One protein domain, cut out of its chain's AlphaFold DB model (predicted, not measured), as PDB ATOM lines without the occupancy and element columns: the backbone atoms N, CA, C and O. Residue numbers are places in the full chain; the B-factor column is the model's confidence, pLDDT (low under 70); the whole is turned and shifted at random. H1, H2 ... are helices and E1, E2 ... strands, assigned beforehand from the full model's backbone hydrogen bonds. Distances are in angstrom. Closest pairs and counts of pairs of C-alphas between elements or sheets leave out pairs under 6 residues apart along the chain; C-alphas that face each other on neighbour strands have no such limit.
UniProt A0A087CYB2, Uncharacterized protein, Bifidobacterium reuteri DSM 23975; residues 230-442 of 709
ATOM      1  N   THR A 230      66.515  58.599  92.089       92.31
ATOM      2  CA  THR A 230      66.406  57.606  93.155       92.31
ATOM      3  C   THR A 230      65.371  58.039  94.185       92.31
ATOM      4  O   THR A 230      65.219  59.221  94.492       92.31
ATOM      5  N   LEU A 231      64.662  57.055  94.729       93.44
ATOM      6  CA  LEU A 231      63.997  57.131  96.019       93.44
ATOM      7  C   LEU A 231      64.979  56.473  96.988       93.44
ATOM      8  O   LEU A 231      65.093  55.247  97.015       93.44
ATOM      9  N   ASP A 232      65.757  57.263  97.719       92.69
ATOM     10  CA  ASP A 232      66.873  56.774  98.533       92.69
ATOM     11  C   ASP A 232      66.354  56.035  99.772       92.69
ATOM     12  O   ASP A 232      66.707  54.875 100.014       92.69
ATOM     13  N   SER A 233      65.412  56.655 100.486       94.00
ATOM     14  CA  SER A 233      64.692  56.093 101.635       94.00
ATOM     15  C   SER A 233      63.175  56.112 101.420       94.00
ATOM     16  O   SER A 233      62.656  56.865 100.600       94.00
ATOM     17  N   GLN A 234      62.469  55.259 102.164       95.62
ATOM     18  CA  GLN A 234      61.018  55.307 102.346       95.62
ATOM     19  C   GLN A 234      60.696  54.807 103.758       95.62
ATOM     20  O   GLN A 234      61.172  53.737 104.140       95.62
ATOM     21  N   SER A 235      59.885  55.547 104.506       96.69
ATOM     22  CA  SER A 235      59.315  55.141 105.794       96.69
ATOM     23  C   SER A 235      57.791  55.247 105.775       96.69
ATOM     24  O   SER A 235      57.209  56.079 105.077       96.69
ATOM     25  N   VAL A 236      57.152  54.366 106.547       97.19
ATOM     26  CA  VAL A 236      55.725  54.431 106.874       97.19
ATOM     27  C   VAL A 236      55.584  55.194 108.190       97.19
ATOM     28  O   VAL A 236      56.062  54.738 109.228       97.19
ATOM     29  N   GLU A 237      54.936  56.350 108.132       93.25
ATOM     30  CA  GLU A 237      54.681  57.273 109.242       93.25
ATOM     31  C   GLU A 237      53.166  57.601 109.292       93.25
ATOM     32  O   GLU A 237      52.396  57.191 108.423       93.25
ATOM     33  N   ASP A 238      52.702  58.247 110.366       87.00
ATOM     34  CA  ASP A 238      51.334  58.786 110.529       87.00
ATOM     35  C   ASP A 238      50.160  57.921 110.013       87.00
ATOM     36  O   ASP A 238      49.195  58.405 109.422       87.00
ATOM     37  N   ILE A 239      50.217  56.613 110.290       89.75
ATOM     38  CA  ILE A 239      49.163  55.646 109.948       89.75
ATOM     39  C   ILE A 239      47.821  56.112 110.536       89.75
ATOM     40  O   ILE A 239      47.658  56.193 111.758       89.75
ATOM     41  N   GLY A 240      46.846  56.401 109.676       80.00
ATOM     42  CA  GLY A 240      45.484  56.774 110.046       80.00
ATOM     43  C   GLY A 240      44.528  55.581 110.048       80.00
ATOM     44  O   GLY A 240      44.936  54.422 109.970       80.00
ATOM     45  N   VAL A 241      43.229  55.871 110.130       77.00
ATOM     46  CA  VAL A 241      42.164  54.867 109.936       77.00
ATOM     47  C   VAL A 241      41.941  54.588 108.444       77.00
ATOM     48  O   VAL A 241      41.714  53.447 108.061       77.00
ATOM     49  N   HIS A 242      42.072  55.614 107.597       77.88
ATOM     50  CA  HIS A 242      41.850  55.537 106.144       77.88
ATOM     51  C   HIS A 242      43.023  56.078 105.307       77.88
ATOM     52  O   HIS A 242      42.901  56.280 104.099       77.88
ATOM     53  N   THR A 243      44.160  56.333 105.955       82.44
ATOM     54  CA  THR A 243      45.331  56.992 105.368       82.44
ATOM     55  C   THR A 243      46.631  56.359 105.856       82.44
ATOM     56  O   THR A 243      46.665  55.708 106.905       82.44
ATOM     57  N   VAL A 244      47.722  56.596 105.131       90.88
ATOM     58  CA  VAL A 244      49.090  56.382 105.619       90.88
ATOM     59  C   VAL A 244      49.995  57.519 105.151       90.88
ATOM     60  O   VAL A 244      49.904  57.939 103.998       90.88
ATOM     61  N   GLY A 245      50.859  58.024 106.030       91.00
ATOM     62  CA  GLY A 245      51.938  58.926 105.642       91.00
ATOM     63  C   GLY A 245      53.101  58.117 105.081       91.00
ATOM     64  O   GLY A 245      53.639  57.240 105.757       91.00
ATOM     65  N   LEU A 246      53.503  58.388 103.845       95.38
ATOM     66  CA  LEU A 246      54.734  57.847 103.278       95.38
ATOM     67  C   LEU A 246      55.739  58.971 103.142       95.38
ATOM     68  O   LEU A 246      55.478  59.970 102.477       95.38
ATOM     69  N   LYS A 247      56.896  58.797 103.765       95.88
ATOM     70  CA  LYS A 247      57.973  59.778 103.746       95.88
ATOM     71  C   LYS A 247      59.148  59.209 102.983       95.88
ATOM     72  O   LYS A 247      59.629  58.121 103.293       95.88
ATOM     73  N   GLY A 248      59.592  59.941 101.976       95.62
ATOM     74  CA  GLY A 248      60.709  59.582 101.121       95.62
ATOM     75  C   GLY A 248      61.807  60.633 101.164       95.62
ATOM     76  O   GLY A 248      61.569  61.801 101.470       95.62
ATOM     77  N   HIS A 249      63.011  60.217 100.797       96.62
ATOM     78  CA  HIS A 249      64.070  61.123 100.366       96.62
ATOM     79  C   HIS A 249      64.394  60.796  98.913       96.62
ATOM     80  O   HIS A 249      64.558  59.618  98.586       96.62
ATOM     81  N   TYR A 250      64.461  61.803  98.047       95.56
ATOM     82  CA  TYR A 250      64.793  61.620  96.636       95.56
ATOM     83  C   TYR A 250      66.121  62.285  96.282       95.56
ATOM     84  O   TYR A 250      66.477  63.315  96.858       95.56
ATOM     85  N   THR A 251      66.797  61.741  95.270       95.44
ATOM     86  CA  THR A 251      67.949  62.363  94.604       95.44
ATOM     87  C   THR A 251      67.776  62.279  93.086       95.44
ATOM     88  O   THR A 251      67.231  61.315  92.555       95.44
ATOM     89  N   ILE A 252      68.219  63.311  92.372       93.81
ATOM     90  CA  ILE A 252      68.156  63.460  90.914       93.81
ATOM     91  C   ILE A 252      69.578  63.695  90.402       93.81
ATOM     92  O   ILE A 252      70.301  64.536  90.943       93.81
ATOM     93  N   ASP A 253      69.982  63.003  89.335       91.81
ATOM     94  CA  ASP A 253      71.287  63.218  88.699       91.81
ATOM     95  C   ASP A 253      71.414  64.692  88.238       91.81
ATOM     96  O   ASP A 253      70.575  65.171  87.460       91.81
ATOM     97  N   PRO A 254      72.465  65.430  88.659       89.75
ATOM     98  CA  PRO A 254      72.751  66.791  88.194       89.75
ATOM     99  C   PRO A 254      72.753  66.971  86.666       89.75
ATOM    100  O   PRO A 254      72.502  68.077  86.187       89.75
ATOM    101  N   LYS A 255      72.991  65.900  85.897       88.75
ATOM    102  CA  LYS A 255      72.848  65.829  84.432       88.75
ATOM    103  C   LYS A 255      71.451  66.226  83.942       88.75
ATOM    104  O   LYS A 255      71.346  66.816  82.868       88.75
ATOM    105  N   ILE A 256      70.398  65.880  84.690       89.81
ATOM    106  CA  ILE A 256      68.994  66.115  84.309       89.81
ATOM    107  C   ILE A 256      68.269  67.100  85.233       89.81
ATOM    108  O   ILE A 256      67.308  67.727  84.795       89.81
ATOM    109  N   ALA A 257      68.730  67.289  86.477       88.19
ATOM    110  CA  ALA A 257      68.058  68.127  87.477       88.19
ATOM    111  C   ALA A 257      67.757  69.559  86.983       88.19
ATOM    112  O   ALA A 257      66.702  70.112  87.283       88.19
ATOM    113  N   GLY A 258      68.642  70.136  86.161       86.81
ATOM    114  CA  GLY A 258      68.463  71.470  85.572       86.81
ATOM    115  C   GLY A 258      67.327  71.607  84.545       86.81
ATOM    116  O   GLY A 258      67.039  72.731  84.142       86.81
ATOM    117  N   SER A 259      66.693  70.507  84.123       86.94
ATOM    118  CA  SER A 259      65.527  70.490  83.221       86.94
ATOM    119  C   SER A 259      64.259  69.912  83.864       86.94
ATOM    120  O   SER A 259      63.274  69.695  83.164       86.94
ATOM    121  N   VAL A 260      64.270  69.613  85.170       90.06
ATOM    122  CA  VAL A 260      63.104  69.075  85.892       90.06
ATOM    123  C   VAL A 260      62.189  70.221  86.326       90.06
ATOM    124  O   VAL A 260      62.570  71.065  87.137       90.06
ATOM    125  N   ALA A 261      60.963  70.230  85.805       88.69
ATOM    126  CA  ALA A 261      59.922  71.189  86.173       88.69
ATOM    127  C   ALA A 261      59.049  70.692  87.337       88.69
ATOM    128  O   ALA A 261      58.450  71.504  88.046       88.69
ATOM    129  N   LYS A 262      58.975  69.370  87.543       89.62
ATOM    130  CA  LYS A 262      58.099  68.724  88.529       89.62
ATOM    131  C   LYS A 262      58.705  67.426  89.065       89.62
ATOM    132  O   LYS A 262      59.224  66.621  88.295       89.62
ATOM    133  N   VAL A 263      58.583  67.217  90.372       91.50
ATOM    134  CA  VAL A 263      58.845  65.954  91.076       91.50
ATOM    135  C   VAL A 263      57.523  65.479  91.660       91.50
ATOM    136  O   VAL A 263      56.871  66.217  92.397       91.50
ATOM    137  N   CYS A 264      57.130  64.255  91.342       90.00
ATOM    138  CA  CYS A 264      55.948  63.604  91.889       90.00
ATOM    139  C   CYS A 264      56.371  62.353  92.658       90.00
ATOM    140  O   CYS A 264      57.035  61.480  92.101       90.00
ATOM    141  N   TYR A 265      55.972  62.260  93.924       91.81
ATOM    142  CA  TYR A 265      56.084  61.044  94.724       91.81
ATOM    143  C   TYR A 265      54.721  60.361  94.726       91.81
ATOM    144  O   TYR A 265      53.823  60.755  95.470       91.81
ATOM    145  N   SER A 266      54.562  59.383  93.835       88.00
ATOM    146  CA  SER A 266      53.316  58.639  93.640       88.00
ATOM    147  C   SER A 266      53.417  57.249  94.242       88.00
ATOM    148  O   SER A 266      54.456  56.595  94.165       88.00
ATOM    149  N   THR A 267      52.310  56.785  94.809       88.69
ATOM    150  CA  THR A 267      52.163  55.455  95.395       88.69
ATOM    151  C   THR A 267      50.978  54.753  94.764       88.69
ATOM    152  O   THR A 267      49.895  55.326  94.664       88.69
ATOM    153  N   THR A 268      51.185  53.499  94.381       86.88
ATOM    154  CA  THR A 268      50.163  52.627  93.805       86.88
ATOM    155  C   THR A 268      49.778  51.557  94.816       86.88
ATOM    156  O   THR A 268      50.634  50.893  95.405       86.88
ATOM    157  N   VAL A 269      48.470  51.401  95.011       88.38
ATOM    158  CA  VAL A 269      47.830  50.412  95.878       88.38
ATOM    159  C   VAL A 269      47.047  49.468  94.979       88.38
ATOM    160  O   VAL A 269      46.105  49.892  94.315       88.38
ATOM    161  N   THR A 270      47.425  48.192  94.947       88.50
ATOM    162  CA  THR A 270      46.687  47.148  94.218       88.50
ATOM    163  C   THR A 270      46.462  45.964  95.138       88.50
ATOM    164  O   THR A 270      47.418  45.375  95.637       88.50
ATOM    165  N   ARG A 271      45.205  45.606  95.389       91.25
ATOM    166  CA  ARG A 271      44.863  44.545  96.336       91.25
ATOM    167  C   ARG A 271      43.622  43.783  95.930       91.25
ATOM    168  O   ARG A 271      42.595  44.382  95.625       91.25
ATOM    169  N   VAL A 272      43.703  42.466  96.047       92.12
ATOM    170  CA  VAL A 272      42.602  41.533  95.839       92.12
ATOM    171  C   VAL A 272      42.132  41.019  97.195       92.12
ATOM    172  O   VAL A 272      42.895  40.373  97.906       92.12
ATOM    173  N   PHE A 273      40.864  41.252  97.538       90.69
ATOM    174  CA  PHE A 273      40.232  40.664  98.723       90.69
ATOM    175  C   PHE A 273      39.607  39.298  98.423       90.69
ATOM    176  O   PHE A 273      39.552  38.438  99.304       90.69
ATOM    177  N   LYS A 274      39.086  39.100  97.203       92.25
ATOM    178  CA  LYS A 274      38.388  37.871  96.801       92.25
ATOM    179  C   LYS A 274      38.331  37.711  95.279       92.25
ATOM    180  O   LYS A 274      38.055  38.681  94.581       92.25
ATOM    181  N   VAL A 275      38.473  36.481  94.788       92.62
ATOM    182  CA  VAL A 275      38.132  36.084  93.407       92.62
ATOM    183  C   VAL A 275      36.862  35.220  93.433       92.62
ATOM    184  O   VAL A 275      36.656  34.440  94.366       92.62
ATOM    185  N   ASN A 276      35.993  35.347  92.429       89.19
ATOM    186  CA  ASN A 276      34.838  34.469  92.207       89.19
ATOM    187  C   ASN A 276      34.687  34.163  90.710       89.19
ATOM    188  O   ASN A 276      35.025  35.001  89.877       89.19
ATOM    189  N   GLY A 277      34.086  33.021  90.373       88.00
ATOM    190  CA  GLY A 277      33.816  32.638  88.984       88.00
ATOM    191  C   GLY A 277      35.031  32.060  88.249       88.00
ATOM    192  O   GLY A 277      36.086  31.837  88.845       88.00
ATOM    193  N   THR A 278      34.854  31.790  86.958       88.75
ATOM    194  CA  THR A 278      35.811  31.048  86.119       88.75
ATOM    195  C   THR A 278      36.640  32.001  85.269       88.75
ATOM    196  O   THR A 278      36.082  32.911  84.663       88.75
ATOM    197  N   PHE A 279      37.952  31.773  85.187       88.25
ATOM    198  CA  PHE A 279      38.866  32.596  84.388       88.25
ATOM    199  C   PHE A 279      38.452  32.668  82.912       88.25
ATOM    200  O   PHE A 279      38.285  31.642  82.249       88.25
ATOM    201  N   ASP A 280      38.338  33.895  82.408       85.12
ATOM    202  CA  ASP A 280      38.009  34.210  81.021       85.12
ATOM    203  C   ASP A 280      39.271  34.715  80.310       85.12
ATOM    204  O   ASP A 280      39.785  35.790  80.623       85.12
ATOM    205  N   ALA A 281      39.805  33.917  79.384       83.75
ATOM    206  CA  ALA A 281      41.089  34.202  78.747       83.75
ATOM    207  C   ALA A 281      41.049  35.405  77.791       83.75
ATOM    208  O   ALA A 281      42.076  36.064  77.626       83.75
ATOM    209  N   ASP A 282      39.893  35.706  77.197       81.81
ATOM    210  CA  ASP A 282      39.747  36.803  76.238       81.81
ATOM    211  C   ASP A 282      39.575  38.137  76.984       81.81
ATOM    212  O   ASP A 282      40.253  39.121  76.673       81.81
ATOM    213  N   ILE A 283      38.753  38.156  78.040       78.06
ATOM    214  CA  ILE A 283      38.561  39.340  78.893       78.06
ATOM    215  C   ILE A 283      39.815  39.614  79.730       78.06
ATOM    216  O   ILE A 283      40.368  40.713  79.669       78.06
ATOM    217  N   VAL A 284      40.314  38.628  80.483       74.12
ATOM    218  CA  VAL A 284      41.478  38.818  81.372       74.12
ATOM    219  C   VAL A 284      42.779  38.939  80.572       74.12
ATOM    220  O   VAL A 284      43.703  39.622  81.006       74.12
ATOM    221  N   GLY A 285      42.844  38.376  79.359       71.56
ATOM    222  CA  GLY A 285      43.946  38.613  78.424       71.56
ATOM    223  C   GLY A 285      44.108  40.090  78.053       71.56
ATOM    224  O   GLY A 285      45.239  40.566  77.963       71.56
ATOM    225  N   SER A 286      43.008  40.843  77.916       68.25
ATOM    226  CA  SER A 286      43.063  42.280  77.596       68.25
ATOM    227  C   SER A 286      43.779  43.118  78.666       68.25
ATOM    228  O   SER A 286      44.459  44.085  78.326       68.25
ATOM    229  N   ILE A 287      43.729  42.699  79.938       68.25
ATOM    230  CA  ILE A 287      44.368  43.384  81.077       68.25
ATOM    231  C   ILE A 287      45.895  43.457  80.915       68.25
ATOM    232  O   ILE A 287      46.514  44.429  81.345       68.25
ATOM    233  N   ALA A 288      46.501  42.456  80.268       60.88
ATOM    234  CA  ALA A 288      47.941  42.408  80.012       60.88
ATOM    235  C   ALA A 288      48.392  43.299  78.832       60.88
ATOM    236  O   ALA A 288      49.589  43.530  78.672       60.88
ATOM    237  N   TYR A 289      47.457  43.799  78.013       53.41
ATOM    238  CA  TYR A 289      47.738  44.689  76.876       53.41
ATOM    239  C   TYR A 289      47.275  46.134  77.118       53.41
ATOM    240  O   TYR A 289      47.936  47.074  76.679       53.41
ATOM    241  N   ASN A 290      46.168  46.326  77.839       48.75
ATOM    242  CA  ASN A 290      45.621  47.637  78.181       48.75
ATOM    243  C   ASN A 290      46.381  48.231  79.375       48.75
ATOM    244  O   ASN A 290      45.946  48.147  80.522       48.75
ATOM    245  N   GLY A 291      47.561  48.793  79.114       49.28
ATOM    246  CA  GLY A 291      48.439  49.378  80.128       49.28
ATOM    247  C   GLY A 291      47.806  50.547  80.891       49.28
ATOM    248  O   GLY A 291      47.841  51.678  80.408       49.28
ATOM    249  N   ARG A 292      47.285  50.320  82.108       50.34
ATOM    250  CA  ARG A 292      46.924  51.425  83.014       50.34
ATOM    251  C   ARG A 292      48.214  51.968  83.623       50.34
ATOM    252  O   ARG A 292      48.775  51.357  84.531       50.34
ATOM    253  N   TYR A 293      48.700  53.099  83.114       54.59
ATOM    254  CA  TYR A 293      49.895  53.768  83.635       54.59
ATOM    255  C   TYR A 293      49.636  54.297  85.056       54.59
ATOM    256  O   TYR A 293      49.133  55.398  85.266       54.59
ATOM    257  N   VAL A 294      49.944  53.457  86.044       59.28
ATOM    258  CA  VAL A 294      49.642  53.626  87.476       59.28
ATOM    259  C   VAL A 294      50.578  54.620  88.170       59.28
ATOM    260  O   VAL A 294      51.364  54.256  89.047       59.28
ATOM    261  N   TRP A 295      50.480  55.881  87.748       69.44
ATOM    262  CA  TRP A 295      51.252  57.020  88.240       69.44
ATOM    263  C   TRP A 295      50.391  58.296  88.223       69.44
ATOM    264  O   TRP A 295      50.539  59.138  87.337       69.44
ATOM    265  N   ASP A 296      49.482  58.453  89.196       67.44
ATOM    266  CA  ASP A 296      48.762  59.726  89.361       67.44
ATOM    267  C   ASP A 296      49.737  60.809  89.820       67.44
ATOM    268  O   ASP A 296      50.073  60.943  90.993       67.44
ATOM    269  N   CYS A 297      50.202  61.572  88.842       71.88
ATOM    270  CA  CYS A 297      51.057  62.727  89.034       71.88
ATOM    271  C   CYS A 297      50.453  63.994  88.439       71.88
ATOM    272  O   CYS A 297      51.093  65.041  88.484       71.88
ATOM    273  N   VAL A 298      49.252  63.934  87.859       57.81
ATOM    274  CA  VAL A 298      48.590  65.102  87.261       57.81
ATOM    275  C   VAL A 298      47.654  65.754  88.268       57.81
ATOM    276  O   VAL A 298      47.688  66.976  88.391       57.81
ATOM    277  N   THR A 299      46.866  64.954  88.990       50.97
ATOM    278  CA  THR A 299      45.658  65.446  89.655       50.97
ATOM    279  C   THR A 299      45.930  65.919  91.085       50.97
ATOM    280  O   THR A 299      45.726  67.093  91.387       50.97
ATOM    281  N   GLY A 300      46.420  65.039  91.971       46.25
ATOM    282  CA  GLY A 300      46.565  65.317  93.410       46.25
ATOM    283  C   GLY A 300      45.235  65.602  94.135       46.25
ATOM    284  O   GLY A 300      45.245  66.010  95.295       46.25
ATOM    285  N   ALA A 301      44.115  65.434  93.430       35.69
ATOM    286  CA  ALA A 301      42.748  65.767  93.806       35.69
ATOM    287  C   ALA A 301      41.811  65.172  92.742       35.69
ATOM    288  O   ALA A 301      42.085  65.326  91.554       35.69
ATOM    289  N   ILE A 302      40.688  64.560  93.125       40.59
ATOM    290  CA  ILE A 302      39.627  64.261  92.149       40.59
ATOM    291  C   ILE A 302      39.095  65.594  91.603       40.59
ATOM    292  O   ILE A 302      38.625  66.430  92.372       40.59
ATOM    293  N   SER A 303      39.194  65.789  90.286       32.81
ATOM    294  CA  SER A 303      38.614  66.934  89.583       32.81
ATOM    295  C   SER A 303      37.338  66.483  88.881       32.81
ATOM    296  O   SER A 303      37.417  65.821  87.848       32.81
ATOM    297  N   ASP A 304      36.179  66.855  89.428       35.41
ATOM    298  CA  ASP A 304      34.854  66.518  88.877       35.41
ATOM    299  C   ASP A 304      34.637  67.029  87.434       35.41
ATOM    300  O   ASP A 304      33.768  66.524  86.728       35.41
ATOM    301  N   ASP A 305      35.406  68.033  86.997       34.00
ATOM    302  CA  ASP A 305      35.137  68.797  85.769       34.00
ATOM    303  C   ASP A 305      35.405  68.059  84.433       34.00
ATOM    304  O   ASP A 305      34.931  68.547  83.408       34.00
ATOM    305  N   ASP A 306      36.116  66.915  84.399       34.09
ATOM    306  CA  ASP A 306      36.504  66.260  83.121       34.09
ATOM    307  C   ASP A 306      36.447  64.709  83.055       34.09
ATOM    308  O   ASP A 306      36.537  64.171  81.950       34.09
ATOM    309  N   ASP A 307      36.275  63.951  84.154       36.59
ATOM    310  CA  ASP A 307      36.243  62.469  84.082       36.59
ATOM    311  C   ASP A 307      35.302  61.785  85.113       36.59
ATOM    312  O   ASP A 307      35.611  61.741  86.310       36.59
ATOM    313  N   PRO A 308      34.176  61.177  84.672       37.72
ATOM    314  CA  PRO A 308      33.246  60.457  85.546       37.72
ATOM    315  C   PRO A 308      33.754  59.087  86.040       37.72
ATOM    316  O   PRO A 308      33.085  58.466  86.870       37.72
ATOM    317  N   GLU A 309      34.902  58.580  85.574       41.31
ATOM    318  CA  GLU A 309      35.499  57.341  86.095       41.31
ATOM    319  C   GLU A 309      36.255  57.548  87.416       41.31
ATOM    320  O   GLU A 309      36.322  56.619  88.232       41.31
ATOM    321  N   ILE A 310      36.780  58.756  87.682       42.72
ATOM    322  CA  ILE A 310      37.577  59.041  88.893       42.72
ATOM    323  C   ILE A 310      36.741  58.864  90.171       42.72
ATOM    324  O   ILE A 310      37.276  58.459  91.206       42.72
ATOM    325  N   ASP A 311      35.415  59.028  90.090       43.25
ATOM    326  CA  ASP A 311      34.474  58.741  91.182       43.25
ATOM    327  C   ASP A 311      34.683  57.339  91.794       43.25
ATOM    328  O   ASP A 311      34.434  57.125  92.980       43.25
ATOM    329  N   ASN A 312      35.183  56.378  91.009       48.91
ATOM    330  CA  ASN A 312      35.404  54.996  91.432       48.91
ATOM    331  C   ASN A 312      36.813  54.690  91.968       48.91
ATOM    332  O   ASN A 312      37.026  53.576  92.446       48.91
ATOM    333  N   LEU A 313      37.772  55.621  91.914       51.88
ATOM    334  CA  LEU A 313      39.204  55.301  92.034       51.88
ATOM    335  C   LEU A 313      39.564  54.571  93.346       51.88
ATOM    336  O   LEU A 313      40.172  53.505  93.318       51.88
ATOM    337  N   PHE A 314      39.137  55.098  94.495       58.09
ATOM    338  CA  PHE A 314      39.441  54.518  95.814       58.09
ATOM    339  C   PHE A 314      38.480  53.395  96.251       58.09
ATOM    340  O   PHE A 314      38.691  52.781  97.301       58.09
ATOM    341  N   LYS A 315      37.418  53.127  95.479       65.94
ATOM    342  CA  LYS A 315      36.343  52.197  95.858       65.94
ATOM    343  C   LYS A 315      36.804  50.739  95.884       65.94
ATOM    344  O   LYS A 315      37.804  50.354  95.275       65.94
ATOM    345  N   VAL A 316      36.020  49.904  96.568       71.56
ATOM    346  CA  VAL A 316      36.149  48.446  96.479       71.56
ATOM    347  C   VAL A 316      35.407  47.973  95.225       71.56
ATOM    348  O   VAL A 316      34.195  47.769  95.246       71.56
ATOM    349  N   ASN A 317      36.144  47.833  94.127       76.62
ATOM    350  CA  ASN A 317      35.625  47.561  92.788       76.62
ATOM    351  C   ASN A 317      35.719  46.072  92.413       76.62
ATOM    352  O   ASN A 317      36.438  45.294  93.048       76.62
ATOM    353  N   ASP A 318      35.046  45.687  91.324       83.81
ATOM    354  CA  ASP A 318      35.486  44.539  90.525       83.81
ATOM    355  C   ASP A 318      36.681  44.958  89.659       83.81
ATOM    356  O   ASP A 318      36.541  45.725  88.702       83.81
ATOM    357  N   LEU A 319      37.863  44.449  90.000       83.19
ATOM    358  CA  LEU A 319      39.110  44.785  89.320       83.19
ATOM    359  C   LEU A 319      39.179  44.241  87.887       83.19
ATOM    360  O   LEU A 319      39.956  44.766  87.099       83.19
ATOM    361  N   ILE A 320      38.375  43.231  87.528       82.19
ATOM    362  CA  ILE A 320      38.335  42.710  86.152       82.19
ATOM    363  C   ILE A 320      37.578  43.688  85.251       82.19
ATOM    364  O   ILE A 320      38.138  44.142  84.253       82.19
ATOM    365  N   THR A 321      36.365  44.100  85.634       78.62
ATOM    366  CA  THR A 321      35.607  45.129  84.901       78.62
ATOM    367  C   THR A 321      36.383  46.450  84.816       78.62
ATOM    368  O   THR A 321      36.453  47.033  83.737       78.62
ATOM    369  N   LEU A 322      37.036  46.887  85.904       73.81
ATOM    370  CA  LEU A 322      37.866  48.105  85.936       73.81
ATOM    371  C   LEU A 322      39.087  48.048  84.993       73.81
ATOM    372  O   LEU A 322      39.548  49.083  84.523       73.81
ATOM    373  N   ALA A 323      39.628  46.857  84.731       71.06
ATOM    374  CA  ALA A 323      40.830  46.672  83.919       71.06
ATOM    375  C   ALA A 323      40.542  46.372  82.436       71.06
ATOM    376  O   ALA A 323      41.337  46.731  81.567       71.06
ATOM    377  N   ALA A 324      39.431  45.689  82.147       71.75
ATOM    378  CA  ALA A 324      39.062  45.243  80.803       71.75
ATOM    379  C   ALA A 324      37.967  46.101  80.139       71.75
ATOM    380  O   ALA A 324      37.713  45.945  78.946       71.75
ATOM    381  N   GLY A 325      37.269  46.959  80.897       69.06
ATOM    382  CA  GLY A 325      36.087  47.694  80.423       69.06
ATOM    383  C   GLY A 325      34.870  46.799  80.134       69.06
ATOM    384  O   GLY A 325      33.890  47.255  79.547       69.06
ATOM    385  N   ALA A 326      34.927  45.520  80.520       67.94
ATOM    386  CA  ALA A 326      33.923  44.505  80.219       67.94
ATOM    387  C   ALA A 326      33.750  43.526  81.390       67.94
ATOM    388  O   ALA A 326      34.727  43.055  81.972       67.94
ATOM    389  N   SER A 327      32.499  43.190  81.709       67.00
ATOM    390  CA  SER A 327      32.152  42.230  82.762       67.00
ATOM    391  C   SER A 327      32.226  40.786  82.254       67.00
ATOM    392  O   SER A 327      31.500  40.432  81.321       67.00
ATOM    393  N   GLY A 328      33.046  39.945  82.887       73.50
ATOM    394  CA  GLY A 328      33.164  38.519  82.562       73.50
ATOM    395  C   GLY A 328      32.316  37.593  83.439       73.50
ATOM    396  O   GLY A 328      31.505  38.033  84.253       73.50
ATOM    397  N   SER A 329      32.535  36.279  83.299       81.12
ATOM    398  CA  SER A 329      32.019  35.291  84.269       81.12
ATOM    399  C   SER A 329      32.843  35.241  85.566       81.12
ATOM    400  O   SER A 329      32.368  34.735  86.585       81.12
ATOM    401  N   GLN A 330      34.059  35.796  85.534       86.69
ATOM    402  CA  GLN A 330      34.907  36.029  86.696       86.69
ATOM    403  C   GLN A 330      34.672  37.430  87.272       86.69
ATOM    404  O   GLN A 330      34.431  38.378  86.530       86.69
ATOM    405  N   THR A 331      34.811  37.562  88.590       87.25
ATOM    406  CA  THR A 331      34.886  38.848  89.302       87.25
ATOM    407  C   THR A 331      36.008  38.801  90.334       87.25
ATOM    408  O   THR A 331      36.274  37.752  90.930       87.25
ATOM    409  N   MET A 332      36.652  39.935  90.580       88.06
ATOM    410  CA  MET A 332      37.747  40.070  91.531       88.06
ATOM    411  C   MET A 332      37.564  41.322  92.390       88.06
ATOM    412  O   MET A 332      37.909  42.430  91.992       88.06
ATOM    413  N   THR A 333      37.012  41.141  93.587       88.69
ATOM    414  CA  THR A 333      36.732  42.224  94.534       88.69
ATOM    415  C   THR A 333      38.034  42.741  95.142       88.69
ATOM    416  O   THR A 333      38.759  41.977  95.789       88.69
ATOM    417  N   GLY A 334      38.329  44.029  94.975       88.00
ATOM    418  CA  GLY A 334      39.614  44.610  95.366       88.00
ATOM    419  C   GLY A 334      39.651  46.137  95.351       88.00
ATOM    420  O   GLY A 334      38.645  46.786  95.084       88.00
ATOM    421  N   GLN A 335      40.821  46.712  95.624       85.94
ATOM    422  CA  GLN A 335      41.120  48.133  95.400       85.94
ATOM    423  C   GLN A 335      42.276  48.251  94.411       85.94
ATOM    424  O   GLN A 335      43.247  47.497  94.514       85.94
ATOM    425  N   TRP A 336      42.198  49.205  93.483       83.56
ATOM    426  CA  TRP A 336      43.301  49.510  92.575       83.56
ATOM    427  C   TRP A 336      43.346  50.997  92.222       83.56
ATOM    428  O   TRP A 336      42.529  51.484  91.442       83.56
ATOM    429  N   PHE A 337      44.313  51.714  92.794       79.75
ATOM    430  CA  PHE A 337      44.504  53.146  92.567       79.75
ATOM    431  C   PHE A 337      45.968  53.573  92.675       79.75
ATOM    432  O   PHE A 337      46.817  52.845  93.191       79.75
ATOM    433  N   SER A 338      46.231  54.797  92.226       80.69
ATOM    434  CA  SER A 338      47.472  55.532  92.465       80.69
ATOM    435  C   SER A 338      47.130  56.888  93.083       80.69
ATOM    436  O   SER A 338      46.046  57.411  92.841       80.69
ATOM    437  N   HIS A 339      48.040  57.445  93.878       81.94
ATOM    438  CA  HIS A 339      47.934  58.792  94.444       81.94
ATOM    439  C   HIS A 339      49.330  59.397  94.566       81.94
ATOM    440  O   HIS A 339      50.213  58.750  95.144       81.94
ATOM    441  N   GLY A 340      49.535  60.621  94.073       82.75
ATOM    442  CA  GLY A 340      50.847  61.265  94.105       82.75
ATOM    443  C   GLY A 340      50.869  62.699  94.604       82.75
ATOM    444  O   GLY A 340      50.166  63.581  94.114       82.75
ATOM    445  N   PHE A 341      51.779  62.954  95.544       83.50
ATOM    446  CA  PHE A 341      52.110  64.303  95.975       83.50
ATOM    447  C   PHE A 341      53.112  64.950  95.012       83.50
ATOM    448  O   PHE A 341      54.110  64.342  94.621       83.50
ATOM    449  N   THR A 342      52.860  66.208  94.647       85.62
ATOM    450  CA  THR A 342      53.633  66.955  93.648       85.62
ATOM    451  C   THR A 342      54.385  68.139  94.261       85.62
ATOM    452  O   THR A 342      53.797  69.003  94.909       85.62
ATOM    453  N   ILE A 343      55.671  68.253  93.927       85.75
ATOM    454  CA  ILE A 343      56.455  69.487  94.015       85.75
ATOM    455  C   ILE A 343      56.682  70.009  92.592       85.75
ATOM    456  O   ILE A 343      57.332  69.352  91.782       85.75
ATOM    457  N   THR A 344      56.195  71.213  92.294       86.38
ATOM    458  CA  THR A 344      56.475  71.926  91.033       86.38
ATOM    459  C   THR A 344      57.509  73.028  91.272       86.38
ATOM    460  O   THR A 344      57.539  73.637  92.350       86.38
ATOM    461  N   ALA A 345      58.345  73.312  90.273       78.31
ATOM    462  CA  ALA A 345      59.216  74.483  90.264       78.31
ATOM    463  C   ALA A 345      58.400  75.772  90.477       78.31
ATOM    464  O   ALA A 345      57.256  75.883  90.036       78.31
ATOM    465  N   LYS A 346      58.989  76.755  91.162       74.62
ATOM    466  CA  LYS A 346      58.380  78.083  91.370       74.62
ATOM    467  C   LYS A 346      59.166  79.115  90.576       74.62
ATOM    468  O   LYS A 346      60.346  78.899  90.311       74.62
ATOM    469  N   ASP A 347      58.548  80.240  90.227       66.56
ATOM    470  CA  ASP A 347      59.181  81.267  89.392       66.56
ATOM    471  C   ASP A 347      60.585  81.648  89.898       66.56
ATOM    472  O   ASP A 347      60.772  82.086  91.037       66.56
ATOM    473  N   GLY A 348      61.595  81.429  89.051       60.75
ATOM    474  CA  GLY A 348      63.003  81.689  89.369       60.75
ATOM    475  C   GLY A 348      63.661  80.733  90.378       60.75
ATOM    476  O   GLY A 348      64.782  81.010  90.808       60.75
ATOM    477  N   LYS A 349      63.016  79.626  90.771       75.50
ATOM    478  CA  LYS A 349      63.564  78.608  91.686       75.50
ATOM    479  C   LYS A 349      63.408  77.190  91.108       75.50
ATOM    480  O   LYS A 349      62.289  76.669  91.115       75.50
ATOM    481  N   PRO A 350      64.501  76.546  90.650       78.81
ATOM    482  CA  PRO A 350      64.454  75.147  90.235       78.81
ATOM    483  C   PRO A 350      64.131  74.243  91.430       78.81
ATOM    484  O   PRO A 350      64.350  74.622  92.586       78.81
ATOM    485  N   ILE A 351      63.639  73.037  91.152       84.38
ATOM    486  CA  ILE A 351      63.471  72.016  92.189       84.38
ATOM    487  C   ILE A 351      64.864  71.590  92.696       84.38
ATOM    488  O   ILE A 351      65.797  71.488  91.892       84.38
ATOM    489  N   PRO A 352      65.052  71.369  94.012       87.62
ATOM    490  CA  PRO A 352      66.284  70.792  94.539       87.62
ATOM    491  C   PRO A 352      66.644  69.467  93.853       87.62
ATOM    492  O   PRO A 352      65.785  68.626  93.618       87.62
ATOM    493  N   ALA A 353      67.934  69.246  93.588       91.50
ATOM    494  CA  ALA A 353      68.416  67.969  93.051       91.50
ATOM    495  C   ALA A 353      68.365  66.816  94.080       91.50
ATOM    496  O   ALA A 353      68.668  65.680  93.740       91.50
ATOM    497  N   SER A 354      68.018  67.101  95.336       93.94
ATOM    498  CA  SER A 354      67.730  66.119  96.382       93.94
ATOM    499  C   SER A 354      66.891  66.783  97.478       93.94
ATOM    500  O   SER A 354      67.000  67.998  97.689       93.94
ATOM    501  N   GLY A 355      66.049  66.010  98.164       93.31
ATOM    502  CA  GLY A 355      65.266  66.499  99.296       93.31
ATOM    503  C   GLY A 355      64.300  65.475  99.886       93.31
ATOM    504  O   GLY A 355      64.034  64.425  99.303       93.31
ATOM    505  N   ASP A 356      63.751  65.819 101.049       95.19
ATOM    506  CA  ASP A 356      62.646  65.079 101.659       95.19
ATOM    507  C   ASP A 356      61.331  65.377 100.914       95.19
ATOM    508  O   ASP A 356      61.098  66.499 100.451       95.19
ATOM    509  N   ILE A 357      60.462  64.373 100.809       92.44
ATOM    510  CA  ILE A 357      59.133  64.460 100.194       92.44
ATOM    511  C   ILE A 357      58.152  63.546 100.939       92.44
ATOM    512  O   ILE A 357      58.539  62.516 101.485       92.44
ATOM    513  N   GLU A 358      56.876  63.918 100.975       91.00
ATOM    514  CA  GLU A 358      55.842  63.208 101.731       91.00
ATOM    515  C   GLU A 358      54.614  62.985 100.843       91.00
ATOM    516  O   GLU A 358      54.192  63.899 100.139       91.00
ATOM    517  N   ASN A 359      54.055  61.776 100.856       88.19
ATOM    518  CA  ASN A 359      52.818  61.412 100.170       88.19
ATOM    519  C   ASN A 359      51.860  60.786 101.191       88.19
ATOM    520  O   ASN A 359      52.084  59.667 101.655       88.19
ATOM    521  N   VAL A 360      50.795  61.504 101.553       85.62
ATOM    522  CA  VAL A 360      49.730  60.961 102.408       85.62
ATOM    523  C   VAL A 360      48.752  60.209 101.515       85.62
ATOM    524  O   VAL A 360      47.935  60.822 100.833       85.62
ATOM    525  N   VAL A 361      48.846  58.881 101.501       85.00
ATOM    526  CA  VAL A 361      48.019  58.021 100.645       85.00
ATOM    527  C   VAL A 361      46.642  57.827 101.299       85.00
ATOM    528  O   VAL A 361      46.589  57.341 102.432       85.00
ATOM    529  N   PRO A 362      45.537  58.194 100.622       77.25
ATOM    530  CA  PRO A 362      44.169  58.077 101.126       77.25
ATOM    531  C   PRO A 362      43.509  56.759 100.681       77.25
ATOM    532  O   PRO A 362      44.166  55.867 100.145       77.25
ATOM    533  N   GLY A 363      42.197  56.629 100.892       75.12
ATOM    534  CA  GLY A 363      41.396  55.534 100.334       75.12
ATOM    535  C   GLY A 363      41.588  54.172 100.993       75.12
ATOM    536  O   GLY A 363      41.022  53.190 100.522       75.12
ATOM    537  N   LEU A 364      42.360  54.066 102.072       82.44
ATOM    538  CA  LEU A 364      42.599  52.781 102.725       82.44
ATOM    539  C   LEU A 364      41.387  52.352 103.567       82.44
ATOM    540  O   LEU A 364      40.673  53.174 104.138       82.44
ATOM    541  N   LEU A 365      41.152  51.048 103.682       78.69
ATOM    542  CA  LEU A 365      40.124  50.492 104.560       78.69
ATOM    543  C   LEU A 365      40.591  50.502 106.023       78.69
ATOM    544  O   LEU A 365      41.763  50.264 106.303       78.69
ATOM    545  N   ALA A 366      39.665  50.716 106.961       77.38
ATOM    546  CA  ALA A 366      39.934  50.693 108.402       77.38
ATOM    547  C   ALA A 366      40.311  49.292 108.917       77.38
ATOM    548  O   ALA A 366      39.796  48.288 108.417       77.38
ATOM    549  N   ASN A 367      41.157  49.223 109.953       82.94
ATOM    550  CA  ASN A 367      41.623  47.979 110.590       82.94
ATOM    551  C   ASN A 367      42.103  46.911 109.583       82.94
ATOM    552  O   ASN A 367      41.757  45.733 109.687       82.94
ATOM    553  N   THR A 368      42.838  47.333 108.557       88.19
ATOM    554  CA  THR A 368      43.199  46.502 107.405       88.19
ATOM    555  C   THR A 368      44.711  46.549 107.195       88.19
ATOM    556  O   THR A 368      45.307  47.619 107.062       88.19
ATOM    557  N   LYS A 369      45.355  45.376 107.192       94.25
ATOM    558  CA  LYS A 369      46.803  45.235 106.977       94.25
ATOM    559  C   LYS A 369      47.124  45.458 105.505       94.25
ATOM    560  O   LYS A 369      46.689  44.636 104.715       94.25
ATOM    561  N   TYR A 370      47.845  46.503 105.117       94.56
ATOM    562  CA  TYR A 370      48.401  46.692 103.768       94.56
ATOM    563  C   TYR A 370      49.875  46.266 103.729       94.56
ATOM    564  O   TYR A 370      50.510  46.075 104.766       94.56
ATOM    565  N   GLY A 371      50.406  46.040 102.528       91.31
ATOM    566  CA  GLY A 371      51.737  45.467 102.352       91.31
ATOM    567  C   GLY A 371      51.870  44.664 101.064       91.31
ATOM    568  O   GLY A 371      51.090  44.856 100.128       91.31
ATOM    569  N   ASN A 372      52.856  43.767 101.036       91.62
ATOM    570  CA  ASN A 372      53.318  43.106  99.813       91.62
ATOM    571  C   ASN A 372      53.325  41.566  99.936       91.62
ATOM    572  O   ASN A 372      54.179  40.996 100.612       91.62
ATOM    573  N   TRP A 373      52.375  40.882  99.284       92.12
ATOM    574  CA  TRP A 373      52.273  39.412  99.230       92.12
ATOM    575  C   TRP A 373      51.494  38.907  98.004       92.12
ATOM    576  O   TRP A 373      50.705  39.633  97.404       92.12
ATOM    577  N   GLY A 374      51.682  37.628  97.660       87.62
ATOM    578  CA  GLY A 374      50.922  36.955  96.597       87.62
ATOM    579  C   GLY A 374      51.436  37.184  95.169       87.62
ATOM    580  O   GLY A 374      50.701  36.910  94.229       87.62
ATOM    581  N   TYR A 375      52.671  37.670  94.989       80.75
ATOM    582  CA  TYR A 375      53.241  37.985  93.670       80.75
ATOM    583  C   TYR A 375      54.727  37.615  93.531       80.75
ATOM    584  O   TYR A 375      55.407  37.309  94.514       80.75
ATOM    585  N   SER A 376      55.222  37.642  92.290       67.62
ATOM    586  CA  SER A 376      56.629  37.433  91.939       67.62
ATOM    587  C   SER A 376      57.448  38.704  92.167       67.62
ATOM    588  O   SER A 376      57.180  39.742  91.571       67.62
ATOM    589  N   SER A 377      58.501  38.638  92.983       57.94
ATOM    590  CA  SER A 377      59.340  39.808  93.285       57.94
ATOM    591  C   SER A 377      60.197  40.310  92.112       57.94
ATOM    592  O   SER A 377      60.878  41.320  92.269       57.94
ATOM    593  N   ALA A 378      60.212  39.610  90.974       55.78
ATOM    594  CA  ALA A 378      60.848  40.083  89.743       55.78
ATOM    595  C   ALA A 378      59.944  41.037  88.940       55.78
ATOM    596  O   ALA A 378      60.450  41.863  88.183       55.78
ATOM    597  N   ASP A 379      58.627  40.951  89.147       56.16
ATOM    598  CA  ASP A 379      57.600  41.483  88.256       56.16
ATOM    599  C   ASP A 379      56.742  42.494  89.044       56.16
ATOM    600  O   ASP A 379      55.711  42.168  89.635       56.16
ATOM    601  N   MET A 380      57.221  43.742  89.146       61.09
ATOM    602  CA  MET A 380      56.582  44.809  89.944       61.09
ATOM    603  C   MET A 380      55.361  45.458  89.251       61.09
ATOM    604  O   MET A 380      55.106  46.655  89.411       61.09
ATOM    605  N   GLY A 381      54.590  44.694  88.476       72.56
ATOM    606  CA  GLY A 381      53.384  45.161  87.799       72.56
ATOM    607  C   GLY A 381      52.101  44.936  88.601       72.56
ATOM    608  O   GLY A 381      51.676  43.807  88.839       72.56
ATOM    609  N   ALA A 382      51.383  46.024  88.895       76.00
ATOM    610  CA  ALA A 382      49.993  45.973  89.367       76.00
ATOM    611  C   ALA A 382      49.070  45.148  88.442       76.00
ATOM    612  O   ALA A 382      48.156  44.466  88.903       76.00
ATOM    613  N   GLN A 383      49.335  45.183  87.134       76.56
ATOM    614  CA  GLN A 383      48.580  44.443  86.120       76.56
ATOM    615  C   GLN A 383      48.927  42.951  86.106       76.56
ATOM    616  O   GLN A 383      48.043  42.119  85.929       76.56
ATOM    617  N   GLU A 384      50.197  42.614  86.333       79.25
ATOM    618  CA  GLU A 384      50.700  41.237  86.387       79.25
ATOM    619  C   GLU A 384      50.153  40.525  87.634       79.25
ATOM    620  O   GLU A 384      49.611  39.426  87.520       79.25
ATOM    621  N   LEU A 385      50.135  41.212  88.787       85.00
ATOM    622  CA  LEU A 385      49.417  40.786  89.998       85.00
ATOM    623  C   LEU A 385      47.949  40.440  89.700       85.00
ATOM    624  O   LEU A 385      47.479  39.366  90.075       85.00
ATOM    625  N   ILE A 386      47.218  41.353  89.053       85.25
ATOM    626  CA  ILE A 386      45.793  41.191  88.725       85.25
ATOM    627  C   ILE A 386      45.588  40.001  87.779       85.25
ATOM    628  O   ILE A 386      44.749  39.140  88.049       85.25
ATOM    629  N   TYR A 387      46.383  39.919  86.712       86.19
ATOM    630  CA  TYR A 387      46.311  38.861  85.707       86.19
ATOM    631  C   TYR A 387      46.602  37.476  86.300       86.19
ATOM    632  O   TYR A 387      45.777  36.568  86.156       86.19
ATOM    633  N   ASP A 388      47.721  37.296  87.010       86.56
ATOM    634  CA  ASP A 388      48.075  35.992  87.579       86.56
ATOM    635  C   ASP A 388      47.190  35.613  88.780       86.56
ATOM    636  O   ASP A 388      46.856  34.435  88.934       86.56
ATOM    637  N   THR A 389      46.696  36.576  89.572       90.38
ATOM    638  CA  THR A 389      45.708  36.286  90.634       90.38
ATOM    639  C   THR A 389      44.390  35.793  90.037       90.38
ATOM    640  O   THR A 389      43.877  34.760  90.471       90.38
ATOM    641  N   ALA A 390      43.867  36.454  89.000       88.75
ATOM    642  CA  ALA A 390      42.663  36.015  88.293       88.75
ATOM    643  C   ALA A 390      42.854  34.625  87.650       88.75
ATOM    644  O   ALA A 390      42.032  33.724  87.834       88.75
ATOM    645  N   LYS A 391      43.984  34.412  86.972       88.94
ATOM    646  CA  LYS A 391      44.387  33.146  86.332       88.94
ATOM    647  C   LYS A 391      44.581  31.991  87.313       88.94
ATOM    648  O   LYS A 391      44.282  30.850  86.966       88.94
ATOM    649  N   SER A 392      45.014  32.272  88.545       89.50
ATOM    650  CA  SER A 392      45.126  31.265  89.611       89.50
ATOM    651  C   SER A 392      43.777  30.662  90.021       89.50
ATOM    652  O   SER A 392      43.746  29.544  90.530       89.50
ATOM    653  N   GLN A 393      42.674  31.401  89.822       86.56
ATOM    654  CA  GLN A 393      41.320  31.051  90.280       86.56
ATOM    655  C   GLN A 393      41.264  30.688  91.780       86.56
ATOM    656  O   GLN A 393      40.461  29.860  92.213       86.56
ATOM    657  N   THR A 394      42.133  31.309  92.584       90.12
ATOM    658  CA  THR A 394      42.226  31.068  94.026       90.12
ATOM    659  C   THR A 394      40.933  31.421  94.762       90.12
ATOM    660  O   THR A 394      40.351  32.487  94.573       90.12
ATOM    661  N   THR A 395      40.500  30.530  95.653       89.56
ATOM    662  CA  THR A 395      39.352  30.740  96.550       89.56
ATOM    663  C   THR A 395      39.759  31.244  97.937       89.56
ATOM    664  O   THR A 395      38.897  31.429  98.797       89.56
ATOM    665  N   GLN A 396      41.059  31.468  98.171       89.94
ATOM    666  CA  GLN A 396      41.561  32.017  99.431       89.94
ATOM    667  C   GLN A 396      41.113  33.481  99.610       89.94
ATOM    668  O   GLN A 396      41.078  34.225  98.627       89.94
ATOM    669  N   PRO A 397      40.787  33.920 100.839       89.56
ATOM    670  CA  PRO A 397      40.546  35.328 101.137       89.56
ATOM    671  C   PRO A 397      41.858  36.128 101.148       89.56
ATOM    672  O   PRO A 397      42.902  35.607 101.533       89.56
ATOM    673  N   ASP A 398      41.778  37.405 100.765       90.12
ATOM    674  CA  ASP A 398      42.893  38.372 100.729       90.12
ATOM    675  C   ASP A 398      44.167  37.866  99.996       90.12
ATOM    676  O   ASP A 398      45.282  38.035 100.500       90.12
ATOM    677  N   PRO A 399      44.041  37.200  98.823       93.94
ATOM    678  CA  PRO A 399      45.116  36.383  98.254       93.94
ATOM    679  C   PRO A 399      46.351  37.170  97.802       93.94
ATOM    680  O   PRO A 399      47.433  36.587  97.733       93.94
ATOM    681  N   ALA A 400      46.207  38.459  97.473       93.62
ATOM    682  CA  ALA A 400      47.277  39.236  96.857       93.62
ATOM    683  C   ALA A 400      47.193  40.733  97.203       93.62
ATOM    684  O   ALA A 400      46.120  41.339  97.146       93.62
ATOM    685  N   SER A 401      48.337  41.342  97.513       93.00
ATOM    686  CA  SER A 401      48.489  42.783  97.743       93.00
ATOM    687  C   SER A 401      49.862  43.241  97.270       93.00
ATOM    688  O   SER A 401      50.875  42.621  97.586       93.00
ATOM    689  N   LEU A 402      49.889  44.355  96.549       90.06
ATOM    690  CA  LEU A 402      51.079  45.039  96.065       90.06
ATOM    691  C   LEU A 402      50.918  46.528  96.377       90.06
ATOM    692  O   LEU A 402      49.964  47.173  95.932       90.06
ATOM    693  N   MET A 403      51.856  47.075  97.144       90.69
ATOM    694  CA  MET A 403      51.902  48.500  97.454       90.69
ATOM    695  C   MET A 403      53.331  49.009  97.306       90.69
ATOM    696  O   MET A 403      54.243  48.559  98.004       90.69
ATOM    697  N   TYR A 404      53.530  49.941  96.381       89.25
ATOM    698  CA  TYR A 404      54.839  50.476  96.018       89.25
ATOM    699  C   TYR A 404      54.732  51.948  95.640       89.25
ATOM    700  O   TYR A 404      53.695  52.408  95.164       89.25
ATOM    701  N   SER A 405      55.826  52.674  95.837       90.19
ATOM    702  CA  SER A 405      55.940  54.083  95.476       90.19
ATOM    703  C   SER A 405      57.086  54.299  94.502       90.19
ATOM    704  O   SER A 405      58.037  53.513  94.460       90.19
ATOM    705  N   GLY A 406      57.003  55.393  93.754       89.62
ATOM    706  CA  GLY A 406      58.011  55.817  92.798       89.62
ATOM    707  C   GLY A 406      58.128  57.332  92.710       89.62
ATOM    708  O   GLY A 406      57.165  58.058  92.974       89.62
ATOM    709  N   ILE A 407      59.312  57.805  92.320       91.12
ATOM    710  CA  ILE A 407      59.512  59.197  91.912       91.12
ATOM    711  C   ILE A 407      59.344  59.303  90.393       91.12
ATOM    712  O   ILE A 407      60.141  58.751  89.635       91.12
ATOM    713  N   VAL A 408      58.326  60.044  89.960       88.25
ATOM    714  CA  VAL A 408      58.134  60.473  88.568       88.25
ATOM    715  C   VAL A 408      58.678  61.890  88.426       88.25
ATOM    716  O   VAL A 408      58.386  62.760  89.252       88.25
ATOM    717  N   LEU A 409      59.437  62.151  87.363       89.75
ATOM    718  CA  LEU A 409      59.860  63.507  87.001       89.75
ATOM    719  C   LEU A 409      59.073  63.992  85.784       89.75
ATOM    720  O   LEU A 409      58.944  63.246  84.817       89.75
ATOM    721  N   THR A 410      58.623  65.247  85.778       88.56
ATOM    722  CA  THR A 410      58.214  65.940  84.541       88.56
ATOM    723  C   THR A 410      59.269  66.977  84.185       88.56
ATOM    724  O   THR A 410      59.702  67.765  85.035       88.56
ATOM    725  N   PHE A 411      59.692  66.981  82.927       87.69
ATOM    726  CA  PHE A 411      60.664  67.929  82.402       87.69
ATOM    727  C   PHE A 411      60.011  69.242  81.942       87.69
ATOM    728  O   PHE A 411      58.790  69.364  81.865       87.69
ATOM    729  N   ASP A 412      60.847  70.223  81.610       85.06
ATOM    730  CA  ASP A 412      60.491  71.561  81.112       85.06
ATOM    731  C   ASP A 412      59.678  71.616  79.798       85.06
ATOM    732  O   ASP A 412      59.241  72.694  79.408       85.06
ATOM    733  N   ASP A 413      59.433  70.478  79.140       83.06
ATOM    734  CA  ASP A 413      58.570  70.327  77.955       83.06
ATOM    735  C   ASP A 413      57.351  69.410  78.179       83.06
ATOM    736  O   ASP A 413      56.665  69.045  77.226       83.06
ATOM    737  N   GLY A 414      57.077  69.002  79.421       82.75
ATOM    738  CA  GLY A 414      55.966  68.101  79.755       82.75
ATOM    739  C   GLY A 414      56.264  66.606  79.574       82.75
ATOM    740  O   GLY A 414      55.524  65.779  80.104       82.75
ATOM    741  N   SER A 415      57.364  66.231  78.906       84.25
ATOM    742  CA  SER A 415      57.795  64.825  78.848       84.25
ATOM    743  C   SER A 415      58.187  64.303  80.237       84.25
ATOM    744  O   SER A 415      58.596  65.075  81.111       84.25
ATOM    745  N   GLN A 416      58.046  62.995  80.469       85.06
ATOM    746  CA  GLN A 416      58.173  62.409  81.811       85.06
ATOM    747  C   GLN A 416      59.273  61.350  81.908       85.06
ATOM    748  O   GLN A 416      59.443  60.536  81.007       85.06
ATOM    749  N   LEU A 417      59.993  61.306  83.030       85.00
ATOM    750  CA  LEU A 417      60.756  60.123  83.433       85.00
ATOM    751  C   LEU A 417      59.882  59.314  84.394       85.00
ATOM    752  O   LEU A 417      59.810  59.615  85.587       85.00
ATOM    753  N   VAL A 418      59.186  58.322  83.841       79.75
ATOM    754  CA  VAL A 418      58.287  57.423  84.572       79.75
ATOM    755  C   VAL A 418      59.080  56.196  85.044       79.75
ATOM    756  O   VAL A 418      59.739  55.554  84.221       79.75
ATOM    757  N   PRO A 419      59.027  55.815  86.334       75.94
ATOM    758  CA  PRO A 419      59.713  54.635  86.837       75.94
ATOM    759  C   PRO A 419      58.892  53.381  86.493       75.94
ATOM    760  O   PRO A 419      58.105  52.869  87.286       75.94
ATOM    761  N   VAL A 420      59.037  52.907  85.256       66.31
ATOM    762  CA  VAL A 420      58.340  51.717  84.752       66.31
ATOM    763  C   VAL A 420      58.885  50.425  85.366       66.31
ATOM    764  O   VAL A 420      60.090  50.276  85.535       66.31
ATOM    765  N   ALA A 421      57.996  49.463  85.629       47.28
ATOM    766  CA  ALA A 421      58.346  48.078  85.966       47.28
ATOM    767  C   ALA A 421      58.252  47.119  84.755       47.28
ATOM    768  O   ALA A 421      58.507  45.928  84.886       47.28
ATOM    769  N   SER A 422      57.859  47.624  83.579       47.09
ATOM    770  CA  SER A 422      57.539  46.802  82.407       47.09
ATOM    771  C   SER A 422      58.774  46.389  81.603       47.09
ATOM    772  O   SER A 422      59.600  47.222  81.228       47.09
ATOM    773  N   SER A 423      58.819  45.113  81.221       39.72
ATOM    774  CA  SER A 423      59.830  44.521  80.335       39.72
ATOM    775  C   SER A 423      59.887  45.122  78.917       39.72
ATOM    776  O   SER A 423      60.871  44.907  78.209       39.72
ATOM    777  N   TYR A 424      58.879  45.900  78.498       43.03
ATOM    778  CA  TYR A 424      58.802  46.496  77.156       43.03
ATOM    779  C   TYR A 424      59.591  47.805  76.971       43.03
ATOM    780  O   TYR A 424      59.866  48.176  75.829       43.03
ATOM    781  N   ARG A 425      59.992  48.500  78.048       52.41
ATOM    782  CA  ARG A 425      60.960  49.614  77.976       52.41
ATOM    783  C   ARG A 425      62.179  49.262  78.844       52.41
ATOM    784  O   ARG A 425      62.070  49.317  80.065       52.41
ATOM    785  N   PRO A 426      63.353  48.934  78.264       42.81
ATOM    786  CA  PRO A 426      64.530  48.473  79.020       42.81
ATOM    787  C   PRO A 426      65.233  49.582  79.829       42.81
ATOM    788  O   PRO A 426      66.280  49.356  80.429       42.81
ATOM    789  N   GLU A 427      64.664  50.785  79.845       54.81
ATOM    790  CA  GLU A 427      65.216  52.034  80.378       54.81
ATOM    791  C   GLU A 427      64.714  52.264  81.825       54.81
ATOM    792  O   GLU A 427      64.384  53.371  82.249       54.81
ATOM    793  N   VAL A 428      64.618  51.158  82.573       60.00
ATOM    794  CA  VAL A 428      64.071  51.053  83.933       60.00
ATOM    795  C   VAL A 428      64.850  51.949  84.903       60.00
ATOM    796  O   VAL A 428      66.084  51.947  84.923       60.00
ATOM    797  N   GLN A 429      64.132  52.655  85.781       72.38
ATOM    798  CA  GLN A 429      64.698  53.388  86.921       72.38
ATOM    799  C   GLN A 429      64.444  52.598  88.222       72.38
ATOM    800  O   GLN A 429      63.605  53.003  89.025       72.38
ATOM    801  N   PRO A 430      65.118  51.452  88.466       72.12
ATOM    802  CA  PRO A 430      64.727  50.539  89.544       72.12
ATOM    803  C   PRO A 430      64.911  51.173  90.926       72.12
ATOM    804  O   PRO A 430      64.085  50.989  91.810       72.12
ATOM    805  N   ASN A 431      65.949  51.995  91.092       84.50
ATOM    806  CA  ASN A 431      66.230  52.698  92.341       84.50
ATOM    807  C   ASN A 431      65.318  53.916  92.578       84.50
ATOM    808  O   ASN A 431      65.376  54.509  93.653       84.50
ATOM    809  N   ALA A 432      64.460  54.277  91.618       86.38
ATOM    810  CA  ALA A 432      63.376  55.237  91.813       86.38
ATOM    811  C   ALA A 432      62.125  54.602  92.442       86.38
ATOM    812  O   ALA A 432      61.234  55.339  92.856       86.38
ATOM    813  N   LEU A 433      62.056  53.263  92.510       86.81
ATOM    814  CA  LEU A 433      60.947  52.487  93.064       86.81
ATOM    815  C   LEU A 433      61.299  51.908  94.438       86.81
ATOM    816  O   LEU A 433      62.425  51.467  94.674       86.81
ATOM    817  N   LYS A 434      60.307  51.820  95.330       89.00
ATOM    818  CA  LYS A 434      60.366  50.968  96.530       89.00
ATOM    819  C   LYS A 434      59.000  50.382  96.868       89.00
ATOM    820  O   LYS A 434      57.996  51.096  96.878       89.00
ATOM    821  N   THR A 435      58.970  49.111  97.260       90.50
ATOM    822  CA  THR A 435      57.829  48.533  97.980       90.50
ATOM    823  C   THR A 435      57.612  49.260  99.311       90.50
ATOM    824  O   THR A 435      58.558  49.653  99.998       90.50
ATOM    825  N   VAL A 436      56.348  49.476  99.668       93.31
ATOM    826  CA  VAL A 436      55.943  50.030 100.964       93.31
ATOM    827  C   VAL A 436      56.006  48.915 102.009       93.31
ATOM    828  O   VAL A 436      55.544  47.801 101.767       93.31
ATOM    829  N   SER A 437      56.612  49.190 103.165       94.50
ATOM    830  CA  SER A 437      56.683  48.225 104.267       94.50
ATOM    831  C   SER A 437      55.289  47.898 104.802       94.50
ATOM    832  O   SER A 437      54.451  48.788 104.900       94.50
ATOM    833  N   ASP A 438      55.048  46.640 105.173       95.31
ATOM    834  CA  ASP A 438      53.765  46.193 105.722       95.31
ATOM    835  C   ASP A 438      53.322  47.030 106.940       95.31
ATOM    836  O   ASP A 438      54.092  47.250 107.878       95.31
ATOM    837  N   PHE A 439      52.055  47.446 106.954       96.56
ATOM    838  CA  PHE A 439      51.430  48.194 108.051       96.56
ATOM    839  C   PHE A 439      49.952  47.823 108.192       96.56
ATOM    840  O   PHE A 439      49.357  47.260 107.280       96.56
ATOM    841  N   THR A 440      49.323  48.173 109.313       95.44
ATOM    842  CA  THR A 440      47.874  47.998 109.509       95.44
ATOM    843  C   THR A 440      47.254  49.341 109.835       95.44
ATOM    844  O   THR A 440      47.676  49.981 110.796       95.44
ATOM    845  N   THR A 441      46.268  49.770 109.045       90.25
ATOM    846  CA  THR A 441      45.489  50.978 109.349       90.25
ATOM    847  C   THR A 441      44.834  50.852 110.719       90.25
ATOM    848  O   THR A 441      44.446  49.762 111.151       90.25
ATOM    849  N   LYS A 442      44.687  51.976 111.422       85.88
ATOM    850  CA  LYS A 442      43.978  52.010 112.703       85.88
ATOM    851  C   LYS A 442      42.541  51.506 112.514       85.88
ATOM    852  O   LYS A 442      41.926  51.691 111.462       85.88
TER     853      LYS A 442
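What this domain is: This is residues 230 to 442 of the 709 residues of an uncharacterized protein of Bifidobacterium reuteri DSM 23975 (UniProt A0A087CYB2). Two strongly twisted sheets form a sandwich, only partly face to face: the small sheet E1 E2 E5 covers part of the longer-stranded sheet E4 E3 E6 E7, their strands crossed at 43 degrees. On the larger sheet's opposite face, toward the other end of its long strands, H4 lies over E3 while H3 is beside the strands, near the edge strand E4, and H2 packs on both helices. The 213 printed residues run E1 E2 H1 E3 H2 H3 E4 E5 H4 E6 E7, with four named helices and seven named strands, both sheets antiparallel. The class is mixed, helices and strands, though 99 residues, under half, are in named elements. The whole is compact, with a radius of gyration of the C-alphas of 17.5 A and spans of 57 by 38 by 37 A.

How they stand to each other: E1, residues 230 to 237, and E2, residues 244 to 252, form a hairpin; N 232 and O 249 are 2.8 A apart. E5, residues 354 to 361, is E2's other antiparallel neighbour, with N 246 and O 359 at 2.9 A. E3, residues 260 to 276, bends by 57 degrees at residue 273. E3 is antiparallel to E4, residues 331 to 344, with N 265 and O 341 at 2.9 A, and to E6, residues 400 to 411, with N 268 and O 404 at 2.8 A. E6 and the edge strand E7, residues 433 to 435, form a hairpin, N 405 and O 434 being 2.9 A apart. Between the sheets, the closest C-alphas of E4 and E5 are those of Phe 341 and Asn 359, 5.1 A. H1, residues 254 to 257, touches no helix and is on neither sheet. H4, residues 382 to 392, is over E3 at a height of 8.4 A over the sheet, along the strands at 5 degrees on the local plane. H3, residues 319 to 324, is on the same face, in two layers, helices on one face of a sheet. H2, residues 281 to 287, touches H4, closest at C-alphas 284 and 387, 6.5 A, at a shallow tilt of 17 degrees, opposite ways. H2 also touches H3, about perpendicular at 87 degrees, closest at C-alphas 287 and 323, 5.6 A. Every O i to N i+4 pair is within hydrogen-bond range in H3 and H4, and 2 of 3 in H2; H1 is too short for one.

Where its parts are: E1 begins at C-alpha 230, (66.406, 57.606, 93.155). E3 measures 45.1 A, E4 39.5 A, E6 34.8 A and H4 15.5 A. E7 ends at C-alpha 435, (57.829, 48.533, 97.980).

The domain as a whole: The C-alphas farthest apart, of Thr 278 and Gly 348, are separated by 57.6 A. The printed part has no cut. The links H2 to H3, E5 to H4 and E6 to E7 are long. Mean pLDDT of the printed part is 78.9; 48 residues are under 70, among them 298 to 315 and 420 to 428.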